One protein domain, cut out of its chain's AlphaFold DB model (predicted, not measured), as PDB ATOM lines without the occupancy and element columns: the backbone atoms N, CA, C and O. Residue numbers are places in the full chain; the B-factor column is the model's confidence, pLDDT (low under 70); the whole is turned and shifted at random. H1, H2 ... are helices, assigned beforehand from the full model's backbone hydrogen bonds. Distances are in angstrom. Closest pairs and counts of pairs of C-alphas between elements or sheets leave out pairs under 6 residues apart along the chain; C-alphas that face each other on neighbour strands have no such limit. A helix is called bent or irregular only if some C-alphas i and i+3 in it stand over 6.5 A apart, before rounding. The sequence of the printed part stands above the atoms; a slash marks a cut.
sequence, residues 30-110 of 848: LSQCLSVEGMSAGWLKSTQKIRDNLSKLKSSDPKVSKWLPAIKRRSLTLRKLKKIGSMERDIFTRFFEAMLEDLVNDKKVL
ATOM      1  N   LEU A  30     115.254 138.743 164.487       81.94
ATOM      2  CA  LEU A  30     114.562 137.450 164.633       81.94
ATOM      3  C   LEU A  30     113.146 137.442 164.038       81.94
ATOM      4  O   LEU A  30     112.651 136.384 163.639       81.94
ATOM      5  N   SER A  31     112.511 138.611 163.912       74.69
ATOM      6  CA  SER A  31     111.227 138.753 163.216       74.69
ATOM      7  C   SER A  31     111.297 138.394 161.723       74.69
ATOM      8  O   SER A  31     110.317 137.895 161.170       74.69
ATOM      9  N   GLN A  32     112.459 138.542 161.077       78.00
ATOM     10  CA  GLN A  32     112.676 138.203 159.665       78.00
ATOM     11  C   GLN A  32     112.868 136.697 159.434       78.00
ATOM     12  O   GLN A  32     112.656 136.208 158.323       78.00
ATOM     13  N   CYS A  33     113.161 135.916 160.484       80.44
ATOM     14  CA  CYS A  33     113.313 134.463 160.365       80.44
ATOM     15  C   CYS A  33     112.029 133.764 159.868       80.44
ATOM     16  O   CYS A  33     112.097 132.627 159.381       80.44
ATOM     17  N   LEU A  34     110.862 134.414 159.986       85.06
ATOM     18  CA  LEU A  34     109.552 133.890 159.604       85.06
ATOM     19  C   LEU A  34     108.821 134.822 158.615       85.06
ATOM     20  O   LEU A  34     107.804 135.424 158.952       85.06
ATOM     21  N   SER A  35     109.329 134.901 157.377       80.12
ATOM     22  CA  SER A  35     108.673 135.636 156.279       80.12
ATOM     23  C   SER A  35     107.215 135.202 156.052       80.12
ATOM     24  O   SER A  35     106.872 134.020 156.163       80.12
ATOM     25  N   VAL A  36     106.372 136.184 155.716       84.38
ATOM     26  CA  VAL A  36     104.932 136.042 155.444       84.38
ATOM     27  C   VAL A  36     104.596 135.968 153.950       84.38
ATOM     28  O   VAL A  36     103.448 135.704 153.592       84.38
ATOM     29  N   GLU A  37     105.580 136.180 153.076       84.75
ATOM     30  CA  GLU A  37     105.374 136.250 151.631       84.75
ATOM     31  C   GLU A  37     104.835 134.924 151.063       84.75
ATOM     32  O   GLU A  37     105.339 133.837 151.355       84.75
ATOM     33  N   GLY A  38     103.767 135.004 150.262       83.38
ATOM     34  CA  GLY A  38     103.142 133.839 149.625       83.38
ATOM     35  C   GLY A  38     102.403 132.879 150.574       83.38
ATOM     36  O   GLY A  38     102.052 131.767 150.160       83.38
ATOM     37  N   MET A  39     102.161 133.268 151.833       87.88
ATOM     38  CA  MET A  39     101.480 132.437 152.835       87.88
ATOM     39  C   MET A  39      99.959 132.641 152.837       87.88
ATOM     40  O   MET A  39      99.444 133.723 152.583       87.88
ATOM     41  N   SER A  40      99.209 131.579 153.153       87.62
ATOM     42  CA  SER A  40      97.740 131.645 153.221       87.62
ATOM     43  C   SER A  40      97.236 132.385 154.468       87.62
ATOM     44  O   SER A  40      97.871 132.329 155.520       87.62
ATOM     45  N   ALA A  41      96.035 132.974 154.413       86.81
ATOM     46  CA  ALA A  41      95.407 133.630 155.571       86.81
ATOM     47  C   ALA A  41      95.327 132.717 156.814       86.81
ATOM     48  O   ALA A  41      95.617 133.132 157.936       86.81
ATOM     49  N   GLY A  42      95.012 131.431 156.613       85.81
ATOM     50  CA  GLY A  42      94.999 130.442 157.695       85.81
ATOM     51  C   GLY A  42      96.382 130.189 158.306       85.81
ATOM     52  O   GLY A  42      96.486 129.961 159.512       85.81
ATOM     53  N   TRP A  43      97.446 130.262 157.502       90.88
ATOM     54  CA  TRP A  43      98.821 130.188 157.990       90.88
ATOM     55  C   TRP A  43      99.177 131.427 158.808       90.88
ATOM     56  O   TRP A  43      99.656 131.272 159.930       90.88
ATOM     57  N   LEU A  44      98.871 132.626 158.295       90.44
ATOM     58  CA  LEU A  44      99.128 133.899 158.978       90.44
ATOM     59  C   LEU A  44      98.463 133.912 160.354       90.44
ATOM     60  O   LEU A  44      99.145 134.122 161.355       90.44
ATOM     61  N   LYS A  45      97.174 133.558 160.421       89.31
ATOM     62  CA  LYS A  45      96.436 133.434 161.686       89.31
ATOM     63  C   LYS A  45      97.082 132.426 162.641       89.31
ATOM     64  O   LYS A  45      97.221 132.704 163.824       89.31
ATOM     65  N   SER A  46      97.508 131.268 162.133       88.19
ATOM     66  CA  SER A  46      98.075 130.186 162.956       88.19
ATOM     67  C   SER A  46      99.518 130.424 163.414       88.19
ATOM     68  O   SER A  46     100.062 129.589 164.123       88.19
ATOM     69  N   THR A  47     100.165 131.504 162.977       92.06
ATOM     70  CA  THR A  47     101.569 131.822 163.302       92.06
ATOM     71  C   THR A  47     101.737 133.226 163.877       92.06
ATOM     72  O   THR A  47     102.865 133.659 164.092       92.06
ATOM     73  N   GLN A  48     100.633 133.934 164.145       92.12
ATOM     74  CA  GLN A  48     100.656 135.303 164.666       92.12
ATOM     75  C   GLN A  48     101.447 135.396 165.973       92.12
ATOM     76  O   GLN A  48     102.437 136.115 166.024       92.12
ATOM     77  N   LYS A  49     101.120 134.559 166.966       93.12
ATOM     78  CA  LYS A  49     101.825 134.527 168.258       93.12
ATOM     79  C   LYS A  49     103.328 134.275 168.128       93.12
ATOM     80  O   LYS A  49     104.123 134.857 168.856       93.12
ATOM     81  N   ILE A  50     103.724 133.410 167.193       94.25
ATOM     82  CA  ILE A  50     105.139 133.122 166.924       94.25
ATOM     83  C   ILE A  50     105.838 134.385 166.421       94.25
ATOM     84  O   ILE A  50     106.898 134.730 166.935       94.25
ATOM     85  N   ARG A  51     105.244 135.085 165.446       93.00
ATOM     86  CA  ARG A  51     105.799 136.346 164.931       93.00
ATOM     87  C   ARG A  51     105.882 137.416 166.020       93.00
ATOM     88  O   ARG A  51     106.924 138.051 166.141       93.00
ATOM     89  N   ASP A  52     104.837 137.548 166.835       93.94
ATOM     90  CA  ASP A  52     104.773 138.531 167.925       93.94
ATOM     91  C   ASP A  52     105.825 138.277 169.010       93.94
ATOM     92  O   ASP A  52     106.332 139.217 169.613       93.94
ATOM     93  N   ASN A  53     106.158 137.016 169.288       95.38
ATOM     94  CA  ASN A  53     107.219 136.700 170.240       95.38
ATOM     95  C   ASN A  53     108.610 136.832 169.609       95.38
ATOM     96  O   ASN A  53     109.524 137.307 170.275       95.38
ATOM     97  N   LEU A  54     108.784 136.476 168.330       93.88
ATOM     98  CA  LEU A  54     110.056 136.669 167.623       93.88
ATOM     99  C   LEU A  54     110.472 138.144 167.569       93.88
ATOM    100  O   LEU A  54     111.657 138.428 167.707       93.88
ATOM    101  N   SER A  55     109.526 139.075 167.404       91.81
ATOM    102  CA  SER A  55     109.822 140.516 167.372       91.81
ATOM    103  C   SER A  55     110.279 141.087 168.719       91.81
ATOM    104  O   SER A  55     110.920 142.134 168.745       91.81
ATOM    105  N   LYS A  56     109.989 140.399 169.831       93.81
ATOM    106  CA  LYS A  56     110.394 140.802 171.189       93.81
ATOM    107  C   LYS A  56     111.787 140.309 171.576       93.81
ATOM    108  O   LYS A  56     112.362 140.809 172.538       93.81
ATOM    109  N   LEU A  57     112.326 139.322 170.861       91.88
ATOM    110  CA  LEU A  57     113.613 138.711 171.179       91.88
ATOM    111  C   LEU A  57     114.757 139.397 170.429       91.88
ATOM    112  O   LEU A  57     114.629 139.777 169.265       91.88
ATOM    113  N   LYS A  58     115.921 139.480 171.078       88.06
ATOM    114  CA  LYS A  58     117.165 139.966 170.471       88.06
ATOM    115  C   LYS A  58     118.163 138.819 170.379       88.06
ATOM    116  O   LYS A  58     118.448 138.168 171.376       88.06
ATOM    117  N   SER A  59     118.723 138.585 169.193       84.44
ATOM    118  CA  SER A  59     119.712 137.517 168.960       84.44
ATOM    119  C   SER A  59     121.011 137.708 169.753       84.44
ATOM    120  O   SER A  59     121.709 136.733 170.017       84.44
ATOM    121  N   SER A  60     121.308 138.942 170.165       84.31
ATOM    122  CA  SER A  60     122.445 139.287 171.021       84.31
ATOM    123  C   SER A  60     122.266 138.901 172.492       84.31
ATOM    124  O   SER A  60     123.246 138.924 173.228       84.31
ATOM    125  N   ASP A  61     121.047 138.585 172.947       88.50
ATOM    126  CA  ASP A  61     120.821 138.120 174.318       88.50
ATOM    127  C   ASP A  61     121.458 136.724 174.494       88.50
ATOM    128  O   ASP A  61     121.098 135.799 173.756       88.50
ATOM    129  N   PRO A  62     122.379 136.526 175.461       86.81
ATOM    130  CA  PRO A  62     123.012 135.230 175.708       86.81
ATOM    131  C   PRO A  62     122.019 134.078 175.921       86.81
ATOM    132  O   PRO A  62     122.263 132.959 175.458       86.81
ATOM    133  N   LYS A  63     120.876 134.340 176.571       85.81
ATOM    134  CA  LYS A  63     119.826 133.337 176.802       85.81
ATOM    135  C   LYS A  63     119.158 132.932 175.491       85.81
ATOM    136  O   LYS A  63     118.903 131.750 175.284       85.81
ATOM    137  N   VAL A  64     118.933 133.878 174.580       89.94
ATOM    138  CA  VAL A  64     118.354 133.620 173.250       89.94
ATOM    139  C   VAL A  64     119.371 132.963 172.316       89.94
ATOM    140  O   VAL A  64     119.016 132.051 171.570       89.94
ATOM    141  N   SER A  65     120.643 133.363 172.392       89.00
ATOM    142  CA  SER A  65     121.736 132.836 171.567       89.00
ATOM    143  C   SER A  65     121.878 131.313 171.695       89.00
ATOM    144  O   SER A  65     121.958 130.611 170.684       89.00
ATOM    145  N   LYS A  66     121.752 130.774 172.921       87.62
ATOM    146  CA  LYS A  66     121.706 129.319 173.189       87.62
ATOM    147  C   LYS A  66     120.642 128.589 172.354       87.62
ATOM    148  O   LYS A  66     120.861 127.455 171.934       87.62
ATOM    149  N   TRP A  67     119.503 129.232 172.094       90.75
ATOM    150  CA  TRP A  67     118.342 128.651 171.410       90.75
ATOM    151  C   TRP A  67     118.216 129.050 169.936       90.75
ATOM    152  O   TRP A  67     117.330 128.555 169.232       90.75
ATOM    153  N   LEU A  68     119.120 129.889 169.429       88.88
ATOM    154  CA  LEU A  68     119.082 130.392 168.059       88.88
ATOM    155  C   LEU A  68     119.034 129.277 166.990       88.88
ATOM    156  O   LEU A  68     118.213 129.387 166.071       88.88
ATOM    157  N   PRO A  69     119.796 128.164 167.098       87.50
ATOM    158  CA  PRO A  69     119.689 127.061 166.140       87.50
ATOM    159  C   PRO A  69     118.287 126.433 166.095       87.50
ATOM    160  O   PRO A  69     117.791 126.086 165.019       87.50
ATOM    161  N   ALA A  70     117.629 126.311 167.252       89.50
ATOM    162  CA  ALA A  70     116.279 125.766 167.375       89.50
ATOM    163  C   ALA A  70     115.252 126.691 166.714       89.50
ATOM    164  O   ALA A  70     114.447 126.238 165.894       89.50
ATOM    165  N   ILE A  71     115.345 127.993 167.012       91.88
ATOM    166  CA  ILE A  71     114.492 129.051 166.459       91.88
ATOM    167  C   ILE A  71     114.611 129.082 164.933       91.88
ATOM    168  O   ILE A  71     113.610 128.894 164.237       91.88
ATOM    169  N   LYS A  72     115.832 129.219 164.393       87.44
ATOM    170  CA  LYS A  72     116.091 129.268 162.941       87.44
ATOM    171  C   LYS A  72     115.511 128.046 162.229       87.44
ATOM    172  O   LYS A  72     114.775 128.161 161.243       87.44
ATOM    173  N   ARG A  73     115.793 126.849 162.750       88.00
ATOM    174  CA  ARG A  73     115.309 125.593 162.168       88.00
ATOM    175  C   ARG A  73     113.785 125.483 162.230       88.00
ATOM    176  O   ARG A  73     113.169 124.989 161.276       88.00
ATOM    177  N   ARG A  74     113.163 125.917 163.332       90.00
ATOM    178  CA  ARG A  74     111.706 125.869 163.474       90.00
ATOM    179  C   ARG A  74     111.009 126.844 162.535       90.00
ATOM    180  O   ARG A  74     110.095 126.425 161.821       90.00
ATOM    181  N   SER A  75     111.513 128.067 162.419       89.75
ATOM    182  CA  SER A  75     111.023 129.046 161.445       89.75
ATOM    183  C   SER A  75     111.174 128.550 160.006       89.75
ATOM    184  O   SER A  75     110.224 128.610 159.227       89.75
ATOM    185  N   LEU A  76     112.323 127.962 159.643       86.06
ATOM    186  CA  LEU A  76     112.529 127.363 158.317       86.06
ATOM    187  C   LEU A  76     111.528 126.237 158.022       86.06
ATOM    188  O   LEU A  76     111.052 126.101 156.897       86.06
ATOM    189  N   THR A  77     111.197 125.421 159.021       85.25
ATOM    190  CA  THR A  77     110.218 124.341 158.856       85.25
ATOM    191  C   THR A  77     108.807 124.891 158.654       85.25
ATOM    192  O   THR A  77     108.117 124.430 157.747       85.25
ATOM    193  N   LEU A  78     108.392 125.904 159.422       87.75
ATOM    194  CA  LEU A  78     107.095 126.566 159.229       87.75
ATOM    195  C   LEU A  78     106.961 127.204 157.848       87.75
ATOM    196  O   LEU A  78     105.911 127.061 157.227       87.75
ATOM    197  N   ARG A  79     108.031 127.824 157.331       85.69
ATOM    198  CA  ARG A  79     108.065 128.390 155.969       85.69
ATOM    199  C   ARG A  79     107.818 127.342 154.876       85.69
ATOM    200  O   ARG A  79     107.285 127.661 153.820       85.69
ATOM    201  N   LYS A  80     108.152 126.069 155.118       85.44
ATOM    202  CA  LYS A  80     107.860 124.971 154.172       85.44
ATOM    203  C   LYS A  80     106.391 124.545 154.181       85.44
ATOM    204  O   LYS A  80     105.929 123.912 153.229       85.44
ATOM    205  N   LEU A  81     105.654 124.857 155.244       83.75
ATOM    206  CA  LEU A  81     104.254 124.491 155.411       83.75
ATOM    207  C   LEU A  81     103.373 125.616 154.860       83.75
ATOM    208  O   LEU A  81     103.027 126.529 155.587       83.75
ATOM    209  N   LYS A  82     102.949 125.551 153.590       74.88
ATOM    210  CA  LYS A  82     102.087 126.595 152.979       74.88
ATOM    211  C   LYS A  82     100.706 126.758 153.650       74.88
ATOM    212  O   LYS A  82     100.013 127.759 153.451       74.88
ATOM    213  N   LYS A  83     100.271 125.747 154.410       80.50
ATOM    214  CA  LYS A  83      99.028 125.713 155.195       80.50
ATOM    215  C   LYS A  83      99.299 125.002 156.520       80.50
ATOM    216  O   LYS A  83     100.068 124.045 156.545       80.50
ATOM    217  N   ILE A  84      98.644 125.453 157.587       81.88
ATOM    218  CA  ILE A  84      98.750 124.876 158.933       81.88
ATOM    219  C   ILE A  84      97.389 124.298 159.338       81.88
ATOM    220  O   ILE A  84      96.423 125.027 159.583       81.88
ATOM    221  N   GLY A  85      97.301 122.969 159.376       79.69
ATOM    222  CA  GLY A  85      96.146 122.237 159.878       79.69
ATOM    223  C   GLY A  85      96.195 122.047 161.394       79.69
ATOM    224  O   GLY A  85      97.007 122.652 162.095       79.69
ATOM    225  N   SER A  86      95.302 121.203 161.914       74.94
ATOM    226  CA  SER A  86      95.323 120.797 163.329       74.94
ATOM    227  C   SER A  86      96.570 119.966 163.656       74.94
ATOM    228  O   SER A  86      97.201 120.215 164.675       74.94
ATOM    229  N   MET A  87      97.000 119.069 162.757       73.75
ATOM    230  CA  MET A  87      98.224 118.282 162.946       73.75
ATOM    231  C   MET A  87      99.455 119.176 163.107       73.75
ATOM    232  O   MET A  87     100.187 119.023 164.079       73.75
ATOM    233  N   GLU A  88      99.699 120.090 162.162       83.06
ATOM    234  CA  GLU A  88     100.857 120.986 162.206       83.06
ATOM    235  C   GLU A  88     100.839 121.856 163.470       83.06
ATOM    236  O   GLU A  88     101.890 122.083 164.069       83.06
ATOM    237  N   ARG A  89      99.650 122.277 163.927       81.38
ATOM    238  CA  ARG A  89      99.505 122.999 165.198       81.38
ATOM    239  C   ARG A  89      99.921 122.156 166.395       81.38
ATOM    240  O   ARG A  89     100.756 122.604 167.180       81.38
ATOM    241  N   ASP A  90      99.389 120.941 166.493       75.56
ATOM    242  CA  ASP A  90      99.586 120.060 167.647       75.56
ATOM    243  C   ASP A  90     101.035 119.588 167.799       75.56
ATOM    244  O   ASP A  90     101.527 119.473 168.921       75.56
ATOM    245  N   ILE A  91     101.721 119.296 166.689       77.25
ATOM    246  CA  ILE A  91     103.068 118.699 166.721       77.25
ATOM    247  C   ILE A  91     104.195 119.711 166.535       77.25
ATOM    248  O   ILE A  91     105.354 119.384 166.796       77.25
ATOM    249  N   PHE A  92     103.884 120.911 166.035       82.12
ATOM    250  CA  PHE A  92     104.900 121.880 165.639       82.12
ATOM    251  C   PHE A  92     104.675 123.271 166.224       82.12
ATOM    252  O   PHE A  92     105.507 123.720 167.015       82.12
ATOM    253  N   THR A  93     103.575 123.941 165.860       84.56
ATOM    254  CA  THR A  93     103.322 125.342 166.241       84.56
ATOM    255  C   THR A  93     103.292 125.509 167.759       84.56
ATOM    256  O   THR A  93     104.016 126.352 168.275       84.56
ATOM    257  N   ARG A  94     102.579 124.632 168.483       86.69
ATOM    258  CA  ARG A  94     102.472 124.672 169.953       86.69
ATOM    259  C   ARG A  94     103.832 124.667 170.660       86.69
ATOM    260  O   ARG A  94     104.018 125.374 171.644       86.69
ATOM    261  N   PHE A  95     104.780 123.864 170.176       88.06
ATOM    262  CA  PHE A  95     106.124 123.790 170.758       88.06
ATOM    263  C   PHE A  95     106.926 125.053 170.509       88.06
ATOM    264  O   PHE A  95     107.648 125.508 171.391       88.06
ATOM    265  N   PHE A  96     106.817 125.604 169.301       92.75
ATOM    266  CA  PHE A  96     107.569 126.797 168.960       92.75
ATOM    267  C   PHE A  96     107.023 128.029 169.688       92.75
ATOM    268  O   PHE A  96     107.806 128.809 170.217       92.75
ATOM    269  N   GLU A  97     105.697 128.149 169.796       94.19
ATOM    270  CA  GLU A  97     105.044 129.170 170.623       94.19
ATOM    271  C   GLU A  97     105.517 129.085 172.074       94.19
ATOM    272  O   GLU A  97     106.029 130.071 172.590       94.19
ATOM    273  N   ALA A  98     105.446 127.903 172.697       94.38
ATOM    274  CA  ALA A  98     105.879 127.715 174.081       94.38
ATOM    275  C   ALA A  98     107.361 128.065 174.297       94.38
ATOM    276  O   ALA A  98     107.681 128.748 175.263       94.38
ATOM    277  N   MET A  99     108.252 127.644 173.390       94.81
ATOM    278  CA  MET A  99     109.682 127.974 173.454       94.81
ATOM    279  C   MET A  99     109.911 129.487 173.443       94.81
ATOM    280  O   MET A  99     110.658 130.004 174.269       94.81
ATOM    281  N   LEU A 100     109.275 130.197 172.508       96.25
ATOM    282  CA  LEU A 100     109.435 131.643 172.380       96.25
ATOM    283  C   LEU A 100     108.787 132.393 173.548       96.25
ATOM    284  O   LEU A 100     109.363 133.356 174.033       96.25
ATOM    285  N   GLU A 101     107.623 131.946 174.024       96.69
ATOM    286  CA  GLU A 101     106.986 132.496 175.227       96.69
ATOM    287  C   GLU A 101     107.870 132.332 176.463       96.69
ATOM    288  O   GLU A 101     107.975 133.260 177.259       96.69
ATOM    289  N   ASP A 102     108.488 131.163 176.647       96.44
ATOM    290  CA  ASP A 102     109.381 130.928 177.781       96.44
ATOM    291  C   ASP A 102     110.603 131.853 177.704       96.44
ATOM    292  O   ASP A 102     110.960 132.454 178.710       96.44
ATOM    293  N   LEU A 103     111.181 132.051 176.513       95.12
ATOM    294  CA  LEU A 103     112.290 132.991 176.306       95.12
ATOM    295  C   LEU A 103     111.897 134.448 176.582       95.12
ATOM    296  O   LEU A 103     112.629 135.151 177.268       95.12
ATOM    297  N   VAL A 104     110.745 134.900 176.073       96.12
ATOM    298  CA  VAL A 104     110.257 136.278 176.278       96.12
ATOM    299  C   VAL A 104     109.997 136.566 177.758       96.12
ATOM    300  O   VAL A 104     110.231 137.679 178.213       96.12
ATOM    301  N   ASN A 105     109.516 135.570 178.506       95.31
ATOM    302  CA  ASN A 105     109.150 135.719 179.915       95.31
ATOM    303  C   ASN A 105     110.250 135.255 180.888       95.31
ATOM    304  O   ASN A 105     109.950 135.031 182.059       95.31
ATOM    305  N   ASP A 106     111.476 135.045 180.406       91.38
ATOM    306  CA  ASP A 106     112.623 134.563 181.188       91.38
ATOM    307  C   ASP A 106     112.352 133.288 182.021       91.38
ATOM    308  O   ASP A 106     112.768 133.140 183.171       91.38
ATOM    309  N   LYS A 107     111.614 132.337 181.439       94.62
ATOM    310  CA  LYS A 107     111.310 131.028 182.034       94.62
ATOM    311  C   LYS A 107     112.259 129.951 181.515       94.62
ATOM    312  O   LYS A 107     112.824 130.044 180.425       94.62
ATOM    313  N   LYS A 108     112.373 128.852 182.269       94.12
ATOM    314  CA  LYS A 108     113.050 127.632 181.802       94.12
ATOM    315  C   LYS A 108     112.352 127.100 180.548       94.12
ATOM    316  O   LYS A 108     111.190 126.692 180.593       94.12
ATOM    317  N   VAL A 109     113.077 127.098 179.435       95.50
ATOM    318  CA  VAL A 109     112.533 126.805 178.107       95.50
ATOM    319  C   VAL A 109     111.971 125.384 178.048       95.50
ATOM    320  O   VAL A 109     112.680 124.409 178.298       95.50
ATOM    321  N   LEU A 110     110.686 125.271 177.694       95.06
ATOM    322  CA  LEU A 110     109.916 124.028 177.565       95.06
ATOM    323  C   LEU A 110     109.748 123.213 178.862       95.06
ATOM    324  O   LEU A 110     109.219 122.101 178.808       95.06
TER     325      LEU A 110
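AT A GLANCE: This is residues 30 to 110 of the 848 residues of an uncharacterized protein of Planctomycetes bacterium (UniProt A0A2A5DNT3). Three longer helices, H2, H4 and H5, run lengthwise in a small bundle, their centres making a triangle; H2 and H5 pack together running the same way, while H4 runs the opposite way to both. The short H1 lies over the groove between H2 and H4, on the side away from H5, and the short H3 sits at one end of the bundle. The bundle is not tightly closed, since H4 is only near H2 and close to H5. The printed part has 81 residues with five named helices, H1 to H5 in chain order, and no named strand; the class is all helix. It is compact, with a radius of gyration of the C-alphas of 12.0 A and spans of 34 by 23 by 18 A.

IN THESE COORDINATES: H1 is residues 30 to 34, with C-alpha 30 at (114.562, 137.450, 164.633). It is neither bent nor irregular, but only just: C-alphas 31 and 34 are 6.3 A apart. H2 is residues 41 to 54, 19.2 A long; it is irregular, with C-alphas 46 and 49 at 7.8 A. H3 is residues 62 to 65. H4 is residues 68 to 80, 18.7 A long, with C-alpha 68 at (119.082, 130.392, 168.059). H5, the longest, is residues 86 to 104, 25.1 A long, with C-alpha 104 at (110.257, 136.278, 176.278). H5 has a kink of 40 degrees near residue 93 and is only just irregular, with C-alphas 91 and 94 at 6.8 A.

HOW THE PARTS SIT: H1 touches H2, which meets it with residues 51 to 54 alone; the closest C-alphas are those of Ser 31 and Leu 54, 5.0 A apart. H1 also touches H4, closest at the C-alphas of Leu 34 and Ser 75, 5.4 A. H1 and H5 are apart. H2 touches H5 at a shallow tilt of 21 degrees, the same way, with the C-alphas of Ile 50 and Glu 97 closest at 5.4 A. H2 and H4 are near each other. H3 is close to H5 but not clearly touching, with the C-alphas of Val 64 and Leu 103 closest at 6.8 A. H3 and H4 meet only through their link. H4 and H5 are close but not clearly touching, at a shallow tilt of 31 degrees, opposite ways; their closest C-alphas, of Arg 74 and Phe 96, are 6.9 A apart. Every O i to N i+4 pair is within hydrogen-bond range in H4, against 8 of 10 in H2, 13 of 15 in H5 and 0 of 1 in H1, which has 1 of 2 O i to N i+3 pairs within range; H3 is too short for an O i to N i+4 pair.

THE WHOLE: The two C-alphas farthest apart, of Gly 38 and Lys 108, are 34.2 A apart. The printed part has no cut and no long link. The mean pLDDT of the printed part is 87.8, and no printed residue is under 70.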